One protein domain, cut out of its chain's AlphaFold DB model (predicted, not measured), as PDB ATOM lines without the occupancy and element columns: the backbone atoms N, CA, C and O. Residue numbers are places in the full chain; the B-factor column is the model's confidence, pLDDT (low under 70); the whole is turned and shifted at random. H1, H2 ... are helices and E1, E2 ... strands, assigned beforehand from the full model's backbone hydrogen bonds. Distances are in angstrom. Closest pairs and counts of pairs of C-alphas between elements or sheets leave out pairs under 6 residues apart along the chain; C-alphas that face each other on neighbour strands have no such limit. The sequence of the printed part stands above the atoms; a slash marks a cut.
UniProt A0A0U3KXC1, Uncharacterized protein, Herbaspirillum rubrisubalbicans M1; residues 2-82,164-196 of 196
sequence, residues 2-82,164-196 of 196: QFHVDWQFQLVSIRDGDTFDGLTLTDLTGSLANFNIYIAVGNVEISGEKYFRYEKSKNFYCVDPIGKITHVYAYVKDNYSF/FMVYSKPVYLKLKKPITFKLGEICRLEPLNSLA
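AT A GLANCE: This is residues 2 to 82 and 164 to 196 of the 196 residues of an uncharacterized protein of Herbaspirillum rubrisubalbicans M1 (UniProt A0A0U3KXC1). A long, twisted ribbon: the hairpin of the two long strands E2 and E3 makes most of the length, and short strands line its two edges, E1 beside E2, and E4, E5 and E6 one after another along the far side of E3. The small helix H2 and the loop of residues 14 to 26 lie at one end of this rod, the end of E6 and the tail after it lie toward the other, and the small helix H1 is off the sheet. The printed part has 114 residues, with two named helices and six named strands in the order H1, E1, H2, E2, E3, E4, E5, E6, mostly strand. The branched sheet is antiparallel in each neighbour pair. The whole is extended, with a radius of gyration of the C-alphas of 23.3 A and spans of 78 by 31 by 23 A.

IN THESE COORDINATES: E3, residues 58 to 80, is the longest strand at 59.0 A, from C-alpha 58 at (79.449, 74.766, 132.854) to C-alpha 80 at (81.017, 79.854, 74.111). E2, residues 36 to 55, measures 52.6 A, and E5, residues 171 to 182, 26.8 A. The short strands are E1, residues 9 to 13, E4, residues 164 to 167, and E6, residues 186 to 189, which ends at C-alpha 189 at (75.783, 74.274, 126.734). H1 is residues 2 to 6 and H2 is residues 27 to 32.

HOW THE PARTS SIT: E2 and E3 form an antiparallel hairpin at 179 degrees, with N 38 and O 75 at 2.9 A and N 66 and O 47 at 2.7 A. E2 bends by 61 degrees at residue 52 and E3 by 69 degrees at residue 75. On the other side of E3 from E2, the pairing is staggered: E6 pairs over residues 60 to 63, with N 61 and O 188 at 2.8 A; E5 over 66 to 74, with N 171 and O 74 at 2.8 A; E4 over 77 to 80, with N 80 and O 164 at 3.0 A. E5 bends by 81 degrees at residue 176. E1 is antiparallel to E2 at 163 degrees, with N 37 and O 12 at 3.0 A. H2 only grazes the sheet with residues 31 to 32; its closest C-alphas to E3 are Leu 32 and Asp 78, 6.2 A. H1 is not on the sheet, and is only just apart from E2, at 8.4 A. In H1 and H2 every O i to N i+4 pair is within hydrogen-bond range.

THE WHOLE: The two C-alphas farthest apart, Leu 23 and Ala 196, are 80.2 A from each other. Residues 83 to 163 are not printed, and C-alphas 82 and 164 are 9.5 A apart across the cut. The link from E1 to H2 is long, with 13 residues. The mean pLDDT of the printed part is 80.1; among the residues under 70 are 2 to 11 and 191 to 196.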
ATOM      1  N   GLN A   2      76.859  81.520  92.680       39.00
ATOM      2  CA  GLN A   2      77.988  81.763  93.601       39.00
ATOM      3  C   GLN A   2      78.694  80.494  94.126       39.00
ATOM      4  O   GLN A   2      79.904  80.372  94.005       39.00
ATOM      5  N   PHE A   3      77.946  79.476  94.567       42.09
ATOM      6  CA  PHE A   3      78.521  78.214  95.065       42.09
ATOM      7  C   PHE A   3      79.405  77.483  94.032       42.09
ATOM      8  O   PHE A   3      80.342  76.778  94.379       42.09
ATOM      9  N   HIS A   4      79.116  77.667  92.746       47.75
ATOM     10  CA  HIS A   4      79.834  77.040  91.640       47.75
ATOM     11  C   HIS A   4      81.094  77.828  91.231       47.75
ATOM     12  O   HIS A   4      81.966  77.279  90.562       47.75
ATOM     13  N   VAL A   5      81.166  79.107  91.618       55.56
ATOM     14  CA  VAL A   5      82.355  79.969  91.524       55.56
ATOM     15  C   VAL A   5      83.283  79.685  92.706       55.56
ATOM     16  O   VAL A   5      84.479  79.504  92.514       55.56
ATOM     17  N   ASP A   6      82.716  79.570  93.908       50.78
ATOM     18  CA  ASP A   6      83.477  79.454  95.156       50.78
ATOM     19  C   ASP A   6      84.075  78.051  95.383       50.78
ATOM     20  O   ASP A   6      85.054  77.906  96.110       50.78
ATOM     21  N   TRP A   7      83.503  77.011  94.761       54.66
ATOM     22  CA  TRP A   7      83.849  75.607  95.020       54.66
ATOM     23  C   TRP A   7      84.176  74.814  93.743       54.66
ATOM     24  O   TRP A   7      83.800  73.646  93.614       54.66
ATOM     25  N   GLN A   8      84.868  75.427  92.775       55.34
ATOM     26  CA  GLN A   8      85.448  74.682  91.651       55.34
ATOM     27  C   GLN A   8      86.538  73.738  92.162       55.34
ATOM     28  O   GLN A   8      87.681  74.133  92.394       55.34
ATOM     29  N   PHE A   9      86.197  72.464  92.316       58.66
ATOM     30  CA  PHE A   9      87.184  71.446  92.607       58.66
ATOM     31  C   PHE A   9      87.746  70.921  91.288       58.66
ATOM     32  O   PHE A   9      87.074  70.222  90.545       58.66
ATOM     33  N   GLN A  10      89.000  71.287  91.038       59.44
ATOM     34  CA  GLN A  10      89.895  70.747  90.013       59.44
ATOM     35  C   GLN A  10      89.438  70.930  88.558       59.44
ATOM     36  O   GLN A  10      88.530  70.280  88.049       59.44
ATOM     37  N   LEU A  11      90.159  71.832  87.895       68.56
ATOM     38  CA  LEU A  11      90.072  72.160  86.483       68.56
ATOM     39  C   LEU A  11      91.102  71.331  85.712       68.56
ATOM     40  O   LEU A  11      92.301  71.473  85.958       68.56
ATOM     41  N   VAL A  12      90.652  70.525  84.754       72.50
ATOM     42  CA  VAL A  12      91.528  70.038  83.681       72.50
ATOM     43  C   VAL A  12      91.107  70.741  82.402       72.50
ATOM     44  O   VAL A  12      89.986  70.548  81.928       72.50
ATOM     45  N   SER A  13      91.998  71.591  81.893       67.81
ATOM     46  CA  SER A  13      91.794  72.301  80.633       67.81
ATOM     47  C   SER A  13      92.253  71.421  79.482       67.81
ATOM     48  O   SER A  13      93.383  70.931  79.503       67.81
ATOM     49  N   ILE A  14      91.364  71.220  78.513       74.00
ATOM     50  CA  ILE A  14      91.658  70.561  77.244       74.00
ATOM     51  C   ILE A  14      91.742  71.662  76.196       74.00
ATOM     52  O   ILE A  14      90.824  72.475  76.071       74.00
ATOM     53  N   ARG A  15      92.867  71.728  75.489       69.44
ATOM     54  CA  ARG A  15      93.088  72.732  74.453       69.44
ATOM     55  C   ARG A  15      92.643  72.204  73.098       69.44
ATOM     56  O   ARG A  15      92.641  71.001  72.857       69.44
ATOM     57  N   ASP A  16      92.384  73.123  72.181       65.38
ATOM     58  CA  ASP A  16      92.058  72.842  70.783       65.38
ATOM     59  C   ASP A  16      93.028  71.812  70.170       65.38
ATOM     60  O   ASP A  16      92.600  70.776  69.665       65.38
ATOM     61  N   GLY A  17      94.339  72.020  70.338       64.62
ATOM     62  CA  GLY A  17      95.374  71.111  69.832       64.62
ATOM     63  C   GLY A  17      95.351  69.692  70.416       64.62
ATOM     64  O   GLY A  17      95.856  68.779  69.769       64.62
ATOM     65  N   ASP A  18      94.736  69.479  71.583       69.88
ATOM     66  CA  ASP A  18      94.572  68.145  72.180       69.88
ATOM     67  C   ASP A  18      93.440  67.346  71.509       69.88
ATOM     68  O   ASP A  18      93.305  66.143  71.735       69.88
ATOM     69  N   THR A  19      92.602  68.010  70.705       74.31
ATOM     70  CA  THR A  19      91.390  67.431  70.105       74.31
ATOM     71  C   THR A  19      91.388  67.440  68.578       74.31
ATOM     72  O   THR A  19      90.480  66.865  67.982       74.31
ATOM     73  N   PHE A  20      92.375  68.065  67.934       71.94
ATOM     74  CA  PHE A  20      92.492  68.104  66.473       71.94
ATOM     75  C   PHE A  20      92.895  66.743  65.887       71.94
ATOM     76  O   PHE A  20      93.630  65.975  66.507       71.94
ATOM     77  N   ASP A  21      92.495  66.498  64.635       68.06
ATOM     78  CA  ASP A  21      93.065  65.446  63.788       68.06
ATOM     79  C   ASP A  21      93.935  66.103  62.704       68.06
ATOM     80  O   ASP A  21      93.457  66.594  61.674       68.06
ATOM     81  N   GLY A  22      95.232  66.231  62.989       72.69
ATOM     82  CA  GLY A  22      96.169  66.980  62.149       72.69
ATOM     83  C   GLY A  22      95.814  68.472  62.060       72.69
ATOM     84  O   GLY A  22      95.962  69.208  63.030       72.69
ATOM     85  N   LEU A  23      95.377  68.926  60.878       66.00
ATOM     86  CA  LEU A  23      94.929  70.310  60.617       66.00
ATOM     87  C   LEU A  23      93.398  70.444  60.547       66.00
ATOM     88  O   LEU A  23      92.877  71.512  60.216       66.00
ATOM     89  N   THR A  24      92.680  69.349  60.794       65.00
ATOM     90  CA  THR A  24      91.220  69.298  60.717       65.00
ATOM     91  C   THR A  24      90.622  69.287  62.115       65.00
ATOM     92  O   THR A  24      91.164  68.682  63.043       65.00
ATOM     93  N   LEU A  25      89.506  69.997  62.270       68.31
ATOM     94  CA  LEU A  25      88.736  69.984  63.506       68.31
ATOM     95  C   LEU A  25      88.016  68.639  63.601       68.31
ATOM     96  O   LEU A  25      87.369  68.221  62.639       68.31
ATOM     97  N   THR A  26      88.100  67.980  64.753       76.62
ATOM     98  CA  THR A  26      87.206  66.853  65.032       76.62
ATOM     99  C   THR A  26      85.829  67.376  65.430       76.62
ATOM    100  O   THR A  26      85.683  68.539  65.819       76.62
ATOM    101  N   ASP A  27      84.815  66.511  65.405       78.19
ATOM    102  CA  ASP A  27      83.479  66.857  65.907       78.19
ATOM    103  C   ASP A  27      83.530  67.349  67.362       78.19
ATOM    104  O   ASP A  27      82.778  68.247  67.749       78.19
ATOM    105  N   LEU A  28      84.454  66.801  68.164       77.94
ATOM    106  CA  LEU A  28      84.675  67.212  69.549       77.94
ATOM    107  C   LEU A  28      85.185  68.654  69.621       77.94
ATOM    108  O   LEU A  28      84.621  69.467  70.352       77.94
ATOM    109  N   THR A  29      86.202  68.984  68.827       74.81
ATOM    110  CA  THR A  29      86.743  70.342  68.733       74.81
ATOM    111  C   THR A  29      85.710  71.337  68.211       74.81
ATOM    112  O   THR A  29      85.562  72.420  68.764       74.81
ATOM    113  N   GLY A  30      84.969  70.986  67.159       71.12
ATOM    114  CA  GLY A  30      83.951  71.869  66.586       71.12
ATOM    115  C   GLY A  30      82.796  72.151  67.551       71.12
ATOM    116  O   GLY A  30      82.210  73.229  67.509       71.12
ATOM    117  N   SER A  31      82.494  71.199  68.437       75.50
ATOM    118  CA  SER A  31      81.393  71.322  69.398       75.50
ATOM    119  C   SER A  31      81.773  72.064  70.679       75.50
ATOM    120  O   SER A  31      80.907  72.696  71.278       75.50
ATOM    121  N   LEU A  32      83.025  71.937  71.133       75.00
ATOM    122  CA  LEU A  32      83.440  72.355  72.479       75.00
ATOM    123  C   LEU A  32      84.727  73.191  72.530       75.00
ATOM    124  O   LEU A  32      85.076  73.667  73.605       75.00
ATOM    125  N   ALA A  33      85.451  73.329  71.415       73.19
ATOM    126  CA  ALA A  33      86.724  74.045  71.319       73.19
ATOM    127  C   ALA A  33      87.633  73.802  72.548       73.19
ATOM    128  O   ALA A  33      87.941  72.653  72.888       73.19
ATOM    129  N   ASN A  34      87.993  74.874  73.259       71.12
ATOM    130  CA  ASN A  34      88.705  74.815  74.530       71.12
ATOM    131  C   ASN A  34      87.722  74.618  75.689       71.12
ATOM    132  O   ASN A  34      87.308  75.579  76.342       71.12
ATOM    133  N   PHE A  35      87.399  73.365  75.995       78.25
ATOM    134  CA  PHE A  35      86.529  73.036  77.117       78.25
ATOM    135  C   PHE A  35      87.294  72.580  78.353       78.25
ATOM    136  O   PHE A  35      88.474  72.222  78.344       78.25
ATOM    137  N   ASN A  36      86.563  72.561  79.461       81.38
ATOM    138  CA  ASN A  36      87.088  72.202  80.759       81.38
ATOM    139  C   ASN A  36      86.281  71.051  81.353       81.38
ATOM    140  O   ASN A  36      85.047  71.033  81.285       81.38
ATOM    141  N   ILE A  37      86.985  70.111  81.979       84.94
ATOM    142  CA  ILE A  37      86.367  69.100  82.836       84.94
ATOM    143  C   ILE A  37      86.373  69.639  84.263       84.94
ATOM    144  O   ILE A  37      87.413  70.058  84.776       84.94
ATOM    145  N   TYR A  38      85.205  69.605  84.892       85.69
ATOM    146  CA  TYR A  38      84.980  70.068  86.252       85.69
ATOM    147  C   TYR A  38      84.541  68.923  87.151       85.69
ATOM    148  O   TYR A  38      83.827  68.011  86.719       85.69
ATOM    149  N   ILE A  39      84.924  69.014  88.425       87.69
ATOM    150  CA  ILE A  39      84.493  68.096  89.471       87.69
ATOM    151  C   ILE A  39      83.718  68.873  90.545       87.69
ATOM    152  O   ILE A  39      84.106  69.960  90.972       87.69
ATOM    153  N   ALA A  40      82.593  68.315  90.987       87.25
ATOM    154  CA  ALA A  40      81.782  68.843  92.081       87.25
ATOM    155  C   ALA A  40      81.491  67.758  93.124       87.25
ATOM    156  O   ALA A  40      81.472  66.565  92.817       87.25
ATOM    157  N   VAL A  41      81.242  68.167  94.369       90.12
ATOM    158  CA  VAL A  41      80.876  67.237  95.448       90.12
ATOM    159  C   VAL A  41      79.518  66.605  95.143       90.12
ATOM    160  O   VAL A  41      78.538  67.308  94.913       90.12
ATOM    161  N   GLY A  42      79.463  65.272  95.139       89.88
ATOM    162  CA  GLY A  42      78.242  64.515  94.869       89.88
ATOM    163  C   GLY A  42      77.579  63.965  96.128       89.88
ATOM    164  O   GLY A  42      76.360  64.023  96.251       89.88
ATOM    165  N   ASN A  43      78.361  63.421  97.061       94.19
ATOM    166  CA  ASN A  43      77.858  62.919  98.342       94.19
ATOM    167  C   ASN A  43      78.897  63.139  99.444       94.19
ATOM    168  O   ASN A  43      80.086  62.871  99.238       94.19
ATOM    169  N   VAL A  44      78.417  63.611 100.596       93.81
ATOM    170  CA  VAL A  44      79.176  63.748 101.836       93.81
ATOM    171  C   VAL A  44      78.487  62.949 102.935       93.81
ATOM    172  O   VAL A  44      77.327  63.194 103.259       93.81
ATOM    173  N   GLU A  45      79.232  62.044 103.555       95.12
ATOM    174  CA  GLU A  45      78.839  61.367 104.786       95.12
ATOM    175  C   GLU A  45      79.421  62.129 105.976       95.12
ATOM    176  O   GLU A  45      80.615  62.436 106.002       95.12
ATOM    177  N   ILE A  46      78.584  62.446 106.964       94.12
ATOM    178  CA  ILE A  46      79.006  63.131 108.186       94.12
ATOM    179  C   ILE A  46      78.843  62.164 109.352       94.12
ATOM    180  O   ILE A  46      77.751  61.656 109.601       94.12
ATOM    181  N   SER A  47      79.928  61.930 110.081       92.62
ATOM    182  CA  SER A  47      79.950  61.091 111.279       92.62
ATOM    183  C   SER A  47      80.654  61.834 112.402       92.62
ATOM    184  O   SER A  47      81.736  62.361 112.172       92.62
ATOM    185  N   GLY A  48      80.087  61.862 113.604       89.62
ATOM    186  CA  GLY A  48      80.719  62.502 114.754       89.62
ATOM    187  C   GLY A  48      80.300  61.833 116.049       89.62
ATOM    188  O   GLY A  48      79.128  61.493 116.224       89.62
ATOM    189  N   GLU A  49      81.262  61.649 116.944       86.56
ATOM    190  CA  GLU A  49      80.997  61.135 118.281       86.56
ATOM    191  C   GLU A  49      80.612  62.287 119.202       86.56
ATOM    192  O   GLU A  49      81.227  63.357 119.204       86.56
ATOM    193  N   LYS A  50      79.535  62.068 119.953       89.44
ATOM    194  CA  LYS A  50      79.039  63.009 120.951       89.44
ATOM    195  C   LYS A  50      79.724  62.704 122.267       89.44
ATOM    196  O   LYS A  50      79.779  61.544 122.668       89.44
ATOM    197  N   TYR A  51      80.181  63.735 122.955       89.94
ATOM    198  CA  TYR A  51      80.791  63.569 124.262       89.94
ATOM    199  C   TYR A  51      80.519  64.785 125.149       89.94
ATOM    200  O   TYR A  51      80.249  65.889 124.668       89.94
ATOM    201  N   PHE A  52      80.564  64.568 126.460       89.31
ATOM    202  CA  PHE A  52      80.360  65.619 127.448       89.31
ATOM    203  C   PHE A  52      81.705  66.149 127.934       89.31
ATOM    204  O   PHE A  52      82.613  65.378 128.251       89.31
ATOM    205  N   ARG A  53      81.826  67.473 128.008       87.69
ATOM    206  CA  ARG A  53      82.963  68.164 128.615       87.69
ATOM    207  C   ARG A  53      82.467  68.892 129.857       87.69
ATOM    208  O   ARG A  53      81.677  69.829 129.763       87.69
ATOM    209  N   TYR A  54      82.936  68.438 131.011       86.56
ATOM    210  CA  TYR A  54      82.592  69.009 132.309       86.56
ATOM    211  C   TYR A  54      83.646  70.044 132.704       86.56
ATOM    212  O   TYR A  54      84.802  69.700 132.949       86.56
ATOM    213  N   GLU A  55      83.254  71.314 132.762       84.69
ATOM    214  CA  GLU A  55      84.083  72.396 133.290       84.69
ATOM    215  C   GLU A  55      83.525  72.873 134.635       84.69
ATOM    216  O   GLU A  55      82.343  72.706 134.928       84.69
ATOM    217  N   LYS A  56      84.364  73.500 135.472       80.38
ATOM    218  CA  LYS A  56      84.013  73.856 136.864       80.38
ATOM    219  C   LYS A  56      82.736  74.699 137.015       80.38
ATOM    220  O   LYS A  56      82.179  74.740 138.105       80.38
ATOM    221  N   SER A  57      82.310  75.402 135.967       76.94
ATOM    222  CA  SER A  57      81.140  76.287 135.981       76.94
ATOM    223  C   SER A  57      80.038  75.895 134.995       76.94
ATOM    224  O   SER A  57      78.928  76.414 135.117       76.94
ATOM    225  N   LYS A  58      80.324  75.039 134.003       82.00
ATOM    226  CA  LYS A  58      79.449  74.766 132.854       82.00
ATOM    227  C   LYS A  58      79.692  73.358 132.313       82.00
ATOM    228  O   LYS A  58      80.834  72.944 132.138       82.00
ATOM    229  N   ASN A  59      78.607  72.675 131.966       87.00
ATOM    230  CA  ASN A  59      78.665  71.423 131.225       87.00
ATOM    231  C   ASN A  59      78.418  71.698 129.749       87.00
ATOM    232  O   ASN A  59      77.472  72.407 129.379       87.00
ATOM    233  N   PHE A  60      79.264  71.124 128.905       88.88
ATOM    234  CA  PHE A  60      79.142  71.217 127.465       88.88
ATOM    235  C   PHE A  60      78.836  69.853 126.872       88.88
ATOM    236  O   PHE A  60      79.440  68.839 127.217       88.88
ATOM    237  N   TYR A  61      77.923  69.863 125.920       89.44
ATOM    238  CA  TYR A  61      77.672  68.783 124.995       89.44
ATOM    239  C   TYR A  61      78.410  69.102 123.691       89.44
ATOM    240  O   TYR A  61      78.084  70.077 123.005       89.44
ATOM    241  N   CYS A  62      79.428  68.308 123.373       91.31
ATOM    242  CA  CYS A  62      80.305  68.508 122.229       91.31
ATOM    243  C   CYS A  62      80.115  67.406 121.184       91.31
ATOM    244  O   CYS A  62      79.757  66.268 121.495       91.31
ATOM    245  N   VAL A  63      80.379  67.751 119.928       92.25
ATOM    246  CA  VAL A  63      80.536  66.798 118.832       92.25
ATOM    247  C   VAL A  63      81.786  67.175 118.046       92.25
ATOM    248  O   VAL A  63      82.001  68.358 117.781       92.25
ATOM    249  N   ASP A  64      82.597  66.184 117.676       91.94
ATOM    250  CA  ASP A  64      83.718  66.351 116.738       91.94
ATOM    251  C   ASP A  64      83.374  65.614 115.431       91.94
ATOM    252  O   ASP A  64      83.624  64.411 115.302       91.94
ATOM    253  N   PRO A  65      82.677  66.275 114.485       93.50
ATOM    254  CA  PRO A  65      82.228  65.642 113.268       93.50
ATOM    255  C   PRO A  65      83.341  65.593 112.215       93.50
ATOM    256  O   PRO A  65      84.086  66.542 111.960       93.50
ATOM    257  N   ILE A  66      83.393  64.460 111.535       94.00
ATOM    258  CA  ILE A  66      84.248  64.174 110.396       94.00
ATOM    259  C   ILE A  66      83.355  64.097 109.160       94.00
ATOM    260  O   ILE A  66      82.391  63.327 109.122       94.00
ATOM    261  N   GLY A  67      83.689  64.890 108.146       93.94
ATOM    262  CA  GLY A  67      83.085  64.820 106.822       93.94
ATOM    263  C   GLY A  67      83.883  63.891 105.910       93.94
ATOM    264  O   GLY A  67      85.116  63.925 105.893       93.94
ATOM    265  N   LYS A  68      83.188  63.059 105.134       95.19
ATOM    266  CA  LYS A  68      83.768  62.170 104.121       95.19
ATOM    267  C   LYS A  68      83.062  62.380 102.789       95.19
ATOM    268  O   LYS A  68      81.913  61.983 102.632       95.19
ATOM    269  N   ILE A  69      83.748  62.959 101.807       94.19
ATOM    270  CA  ILE A  69      83.248  62.980 100.426       94.19
ATOM    271  C   ILE A  69      83.453  61.585  99.835       94.19
ATOM    272  O   ILE A  69      84.590  61.132  99.686       94.19
ATOM    273  N   THR A  70      82.359  60.901  99.505       95.81
ATOM    274  CA  THR A  70      82.381  59.534  98.959       95.81
ATOM    275  C   THR A  70      82.142  59.497  97.457       95.81
ATOM    276  O   THR A  70      82.643  58.599  96.776       95.81
ATOM    277  N   HIS A  71      81.413  60.480  96.931       94.56
ATOM    278  CA  HIS A  71      81.087  60.573  95.514       94.56
ATOM    279  C   HIS A  71      81.271  61.993  94.997       94.56
ATOM    280  O   HIS A  71      81.074  62.971  95.722       94.56
ATOM    281  N   VAL A  72      81.598  62.088  93.715       92.12
ATOM    282  CA  VAL A  72      81.757  63.338  92.976       92.12
ATOM    283  C   VAL A  72      80.956  63.291  91.682       92.12
ATOM    284  O   VAL A  72      80.683  62.216  91.151       92.12
ATOM    285  N   TYR A  73      80.591  64.454  91.165       91.38
ATOM    286  CA  TYR A  73      80.110  64.610  89.800       91.38
ATOM    287  C   TYR A  73      81.246  65.111  88.919       91.38
ATOM    288  O   TYR A  73      81.887  66.094  89.278       91.38
ATOM    289  N   ALA A  74      81.461  64.474  87.772       90.56
ATOM    290  CA  ALA A  74      82.333  64.981  86.715       90.56
ATOM    291  C   ALA A  74      81.487  65.422  85.516       90.56
ATOM    292  O   ALA A  74      80.573  64.704  85.105       90.56
ATOM    293  N   TYR A  75      81.765  66.598  84.963       88.25
ATOM    294  CA  TYR A  75      81.059  67.125  83.795       88.25
ATOM    295  C   TYR A  75      81.961  68.049  82.986       88.25
ATOM    296  O   TYR A  75      82.916  68.630  83.500       88.25
ATOM    297  N   VAL A  76      81.632  68.185  81.709       87.56
ATOM    298  CA  VAL A  76      82.221  69.183  80.827       87.56
ATOM    299  C   VAL A  76      81.417  70.465  80.943       87.56
ATOM    300  O   VAL A  76      80.184  70.429  80.985       87.56
ATOM    301  N   LYS A  77      82.117  71.593  80.963       84.00
ATOM    302  CA  LYS A  77      81.518  72.903  80.752       84.00
ATOM    303  C   LYS A  77      82.396  73.711  79.806       84.00
ATOM    304  O   LYS A  77      83.612  73.782  79.987       84.00
ATOM    305  N   ASP A  78      81.741  74.350  78.851       78.06
ATOM    306  CA  ASP A  78      82.356  75.255  77.892       78.06
ATOM    307  C   ASP A  78      81.598  76.590  77.867       78.06
ATOM    308  O   ASP A  78      80.365  76.632  77.959       78.06
ATOM    309  N   ASN A  79      82.355  77.682  77.817       76.81
ATOM    310  CA  ASN A  79      81.843  79.042  77.737       76.81
ATOM    311  C   ASN A  79      82.024  79.530  76.301       76.81
ATOM    312  O   ASN A  79      83.086  80.052  75.958       76.81
ATOM    313  N   TYR A  80      80.976  79.415  75.494       73.56
ATOM    314  CA  TYR A  80      81.017  79.854  74.111       73.56
ATOM    315  C   TYR A  80      80.629  81.334  74.033       73.56
ATOM    316  O   TYR A  80      79.466  81.700  74.220       73.56
ATOM    317  N   SER A  81      81.619  82.196  73.798       71.06
ATOM    318  CA  SER A  81      81.426  83.646  73.696       71.06
ATOM    319  C   SER A  81      82.166  84.209  72.489       71.06
ATOM    320  O   SER A  81      83.329  83.884  72.249       71.06
ATOM    321  N   PHE A  82      81.491  85.069  71.726       70.06
ATOM    322  CA  PHE A  82      81.975  85.576  70.435       70.06
ATOM    323  C   PHE A  82      82.535  87.000  70.541       70.06
ATOM    324  O   PHE A  82      82.107  87.926  69.845       70.06
ATOM    325  N   PHE A 164      76.407  81.455  74.775       78.69
ATOM    326  CA  PHE A 164      75.802  80.286  75.396       78.69
ATOM    327  C   PHE A 164      76.838  79.482  76.166       78.69
ATOM    328  O   PHE A 164      78.043  79.544  75.939       78.69
ATOM    329  N   MET A 165      76.339  78.719  77.130       81.38
ATOM    330  CA  MET A 165      77.164  77.888  77.986       81.38
ATOM    331  C   MET A 165      76.720  76.446  77.823       81.38
ATOM    332  O   MET A 165      75.554  76.120  78.065       81.38
ATOM    333  N   VAL A 166      77.643  75.593  77.399       82.31
ATOM    334  CA  VAL A 166      77.375  74.174  77.171       82.31
ATOM    335  C   VAL A 166      77.774  73.402  78.414       82.31
ATOM    336  O   VAL A 166      78.853  73.608  78.966       82.31
ATOM    337  N   TYR A 167      76.901  72.494  78.839       84.62
ATOM    338  CA  TYR A 167      77.173  71.541  79.906       84.62
ATOM    339  C   TYR A 167      76.947  70.130  79.389       84.62
ATOM    340  O   TYR A 167      75.930  69.858  78.747       84.62
ATOM    341  N   SER A 168      77.847  69.207  79.723       88.44
ATOM    342  CA  SER A 168      77.524  67.790  79.587       88.44
ATOM    343  C   SER A 168      76.586  67.350  80.704       88.44
ATOM    344  O   SER A 168      76.525  67.946  81.783       88.44
ATOM    345  N   LYS A 169      75.904  66.225  80.484       90.56
ATOM    346  CA  LYS A 169      75.245  65.510  81.575       90.56
ATOM    347  C   LYS A 169      76.303  65.116  82.623       90.56
ATOM    348  O   LYS A 169      77.285  64.474  82.241       90.56
ATOM    349  N   PRO A 170      76.134  65.467  83.910       90.06
ATOM    350  CA  PRO A 170      77.084  65.069  84.939       90.06
ATOM    351  C   PRO A 170      77.104  63.559  85.148       90.06
ATOM    352  O   PRO A 170      76.058  62.906  85.194       90.06
ATOM    353  N   VAL A 171      78.304  63.012  85.313       94.69
ATOM    354  CA  VAL A 171      78.533  61.604  85.636       94.69
ATOM    355  C   VAL A 171      78.796  61.485  87.130       94.69
ATOM    356  O   VAL A 171      79.712  62.118  87.651       94.69
ATOM    357  N   TYR A 172      77.993  60.676  87.820       94.31
ATOM    358  CA  TYR A 172      78.159  60.401  89.245       94.31
ATOM    359  C   TYR A 172      79.198  59.298  89.461       94.31
ATOM    360  O   TYR A 172      79.027  58.175  88.989       94.31
ATOM    361  N   LEU A 173      80.277  59.615  90.171       94.56
ATOM    362  CA  LEU A 173      81.440  58.750  90.337       94.56
ATOM    363  C   LEU A 173      81.726  58.509  91.818       94.56
ATOM    364  O   LEU A 173      81.859  59.449  92.602       94.56
ATOM    365  N   LYS A 174      81.878  57.237  92.199       95.38
ATOM    366  CA  LYS A 174      82.322  56.846  93.541       95.38
ATOM    367  C   LYS A 174      83.843  56.917  93.640       95.38
ATOM    368  O   LYS A 174      84.554  56.341  92.815       95.38
ATOM    369  N   LEU A 175      84.354  57.579  94.674       92.06
ATOM    370  CA  LEU A 175      85.788  57.651  94.932       92.06
ATOM    371  C   LEU A 175      86.296  56.319  95.494       92.06
ATOM    372  O   LEU A 175      85.721  55.769  96.432       92.06
ATOM    373  N   LYS A 176      87.422  55.821  94.964       94.69
ATOM    374  CA  LYS A 176      88.095  54.624  95.510       94.69
ATOM    375  C   LYS A 176      88.543  54.835  96.957       94.69
ATOM    376  O   LYS A 176      88.497  53.912  97.762       94.69
ATOM    377  N   LYS A 177      88.992  56.051  97.267       93.88
ATOM    378  CA  LYS A 177      89.367  56.496  98.609       93.88
ATOM    379  C   LYS A 177      88.566  57.763  98.926       93.88
ATOM    380  O   LYS A 177      88.782  58.761  98.238       93.88
ATOM    381  N   PRO A 178      87.640  57.732  99.901       93.25
ATOM    382  CA  PRO A 178      86.902  58.921 100.317       93.25
ATOM    383  C   PRO A 178      87.834  60.033 100.806       93.25
ATOM    384  O   PRO A 178      88.812  59.765 101.509       93.25
ATOM    385  N   ILE A 179      87.513  61.284 100.473       91.38
ATOM    386  CA  ILE A 179      88.255  62.450 100.968       91.38
ATOM    387  C   ILE A 179      87.703  62.792 102.346       91.38
ATOM    388  O   ILE A 179      86.529  63.132 102.477       91.38
ATOM    389  N   THR A 180      88.545  62.676 103.369       92.62
ATOM    390  CA  THR A 180      88.158  62.890 104.768       92.62
ATOM    391  C   THR A 180      88.677  64.235 105.260       92.62
ATOM    392  O   THR A 180      89.843  64.558 105.042       92.62
ATOM    393  N   PHE A 181      87.836  64.999 105.950       90.62
ATOM    394  CA  PHE A 181      88.196  66.282 106.550       90.62
ATOM    395  C   PHE A 181      87.487  66.466 107.893       90.62
ATOM    396  O   PHE A 181      86.369  65.989 108.104       90.62
ATOM    397  N   LYS A 182      88.159  67.148 108.823       91.19
ATOM    398  CA  LYS A 182      87.574  67.513 110.115       91.19
ATOM    399  C   LYS A 182      86.717  68.760 109.936       91.19
ATOM    400  O   LYS A 182      87.186  69.737 109.358       91.19
ATOM    401  N   LEU A 183      85.484  68.723 110.432       89.44
ATOM    402  CA  LEU A 183      84.577  69.875 110.409       89.44
ATOM    403  C   LEU A 183      84.803  70.820 111.597       89.44
ATOM    404  O   LEU A 183      84.293  71.937 111.596       89.44
ATOM    405  N   GLY A 184      85.605  70.385 112.570       88.25
ATOM    406  CA  GLY A 184      85.881  71.124 113.788       88.25
ATOM    407  C   GLY A 184      84.875  70.802 114.883       88.25
ATOM    408  O   GLY A 184      83.718  70.472 114.630       88.25
ATOM    409  N   GLU A 185      85.344  70.904 116.118       91.38
ATOM    410  CA  GLU A 185      84.535  70.633 117.292       91.38
ATOM    411  C   GLU A 185      83.475  71.715 117.494       91.38
ATOM    412  O   GLU A 185      83.759  72.915 117.464       91.38
ATOM    413  N   ILE A 186      82.247  71.276 117.754       91.06
ATOM    414  CA  ILE A 186      81.141  72.156 118.109       91.06
ATOM    415  C   ILE A 186      80.648  71.748 119.492       91.06
ATOM    416  O   ILE A 186      80.095  70.661 119.664       91.06
ATOM    417  N   CYS A 187      80.800  72.647 120.460       90.81
ATOM    418  CA  CYS A 187      80.287  72.487 121.815       90.81
ATOM    419  C   CYS A 187      79.088  73.411 122.051       90.81
ATOM    420  O   CYS A 187      79.099  74.584 121.677       90.81
ATOM    421  N   ARG A 188      78.046  72.885 122.692       89.62
ATOM    422  CA  ARG A 188      76.869  73.636 123.146       89.62
ATOM    423  C   ARG A 188      76.698  73.439 124.642       89.62
ATOM    424  O   ARG A 188      77.061  72.392 125.163       89.62
ATOM    425  N   LEU A 189      76.145  74.433 125.327       88.81
ATOM    426  CA  LEU A 189      75.783  74.274 126.734       88.81
ATOM    427  C   LEU A 189      74.739  73.169 126.879       88.81
ATOM    428  O   LEU A 189      73.795  73.102 126.087       88.81
ATOM    429  N   GLU A 190      74.924  72.312 127.876       79.31
ATOM    430  CA  GLU A 190      73.946  71.290 128.225       79.31
ATOM    431  C   GLU A 190      72.616  71.967 128.609       79.31
ATOM    432  O   GLU A 190      72.601  72.841 129.484       79.31
ATOM    433  N   PRO A 191      71.492  71.639 127.945       69.25
ATOM    434  CA  PRO A 191      70.205  72.195 128.323       69.25
ATOM    435  C   PRO A 191      69.803  71.673 129.708       69.25
ATOM    436  O   PRO A 191      69.752  70.462 129.934       69.25
ATOM    437  N   LEU A 192      69.452  72.604 130.604       61.09
ATOM    438  CA  LEU A 192      69.015  72.368 131.993       61.09
ATOM    439  C   LEU A 192      67.846  71.369 132.143       61.09
ATOM    440  O   LEU A 192      67.602  70.888 133.242       61.09
ATOM    441  N   ASN A 193      67.151  71.029 131.052       57.88
ATOM    442  CA  ASN A 193      65.962  70.171 131.043       57.88
ATOM    443  C   ASN A 193      66.244  68.683 130.745       57.88
ATOM    444  O   ASN A 193      65.315  67.947 130.431       57.88
ATOM    445  N   SER A 194      67.497  68.226 130.787       55.00
ATOM    446  CA  SER A 194      67.848  66.810 130.552       55.00
ATOM    447  C   SER A 194      67.817  65.933 131.815       55.00
ATOM    448  O   SER A 194      68.054  64.730 131.734       55.00
ATOM    449  N   LEU A 195      67.468  66.518 132.965       51.28
ATOM    450  CA  LEU A 195      67.196  65.825 134.225       51.28
ATOM    451  C   LEU A 195      65.694  65.915 134.547       51.28
ATOM    452  O   LEU A 195      65.289  66.682 135.420       51.28
ATOM    453  N   ALA A 196      64.870  65.175 133.807       39.84
ATOM    454  CA  ALA A 196      63.475  64.897 134.149       39.84
ATOM    455  C   ALA A 196      63.123  63.467 133.735       39.84
ATOM    456  O   ALA A 196      63.474  63.093 132.592       39.84
TER     457      ALA A 196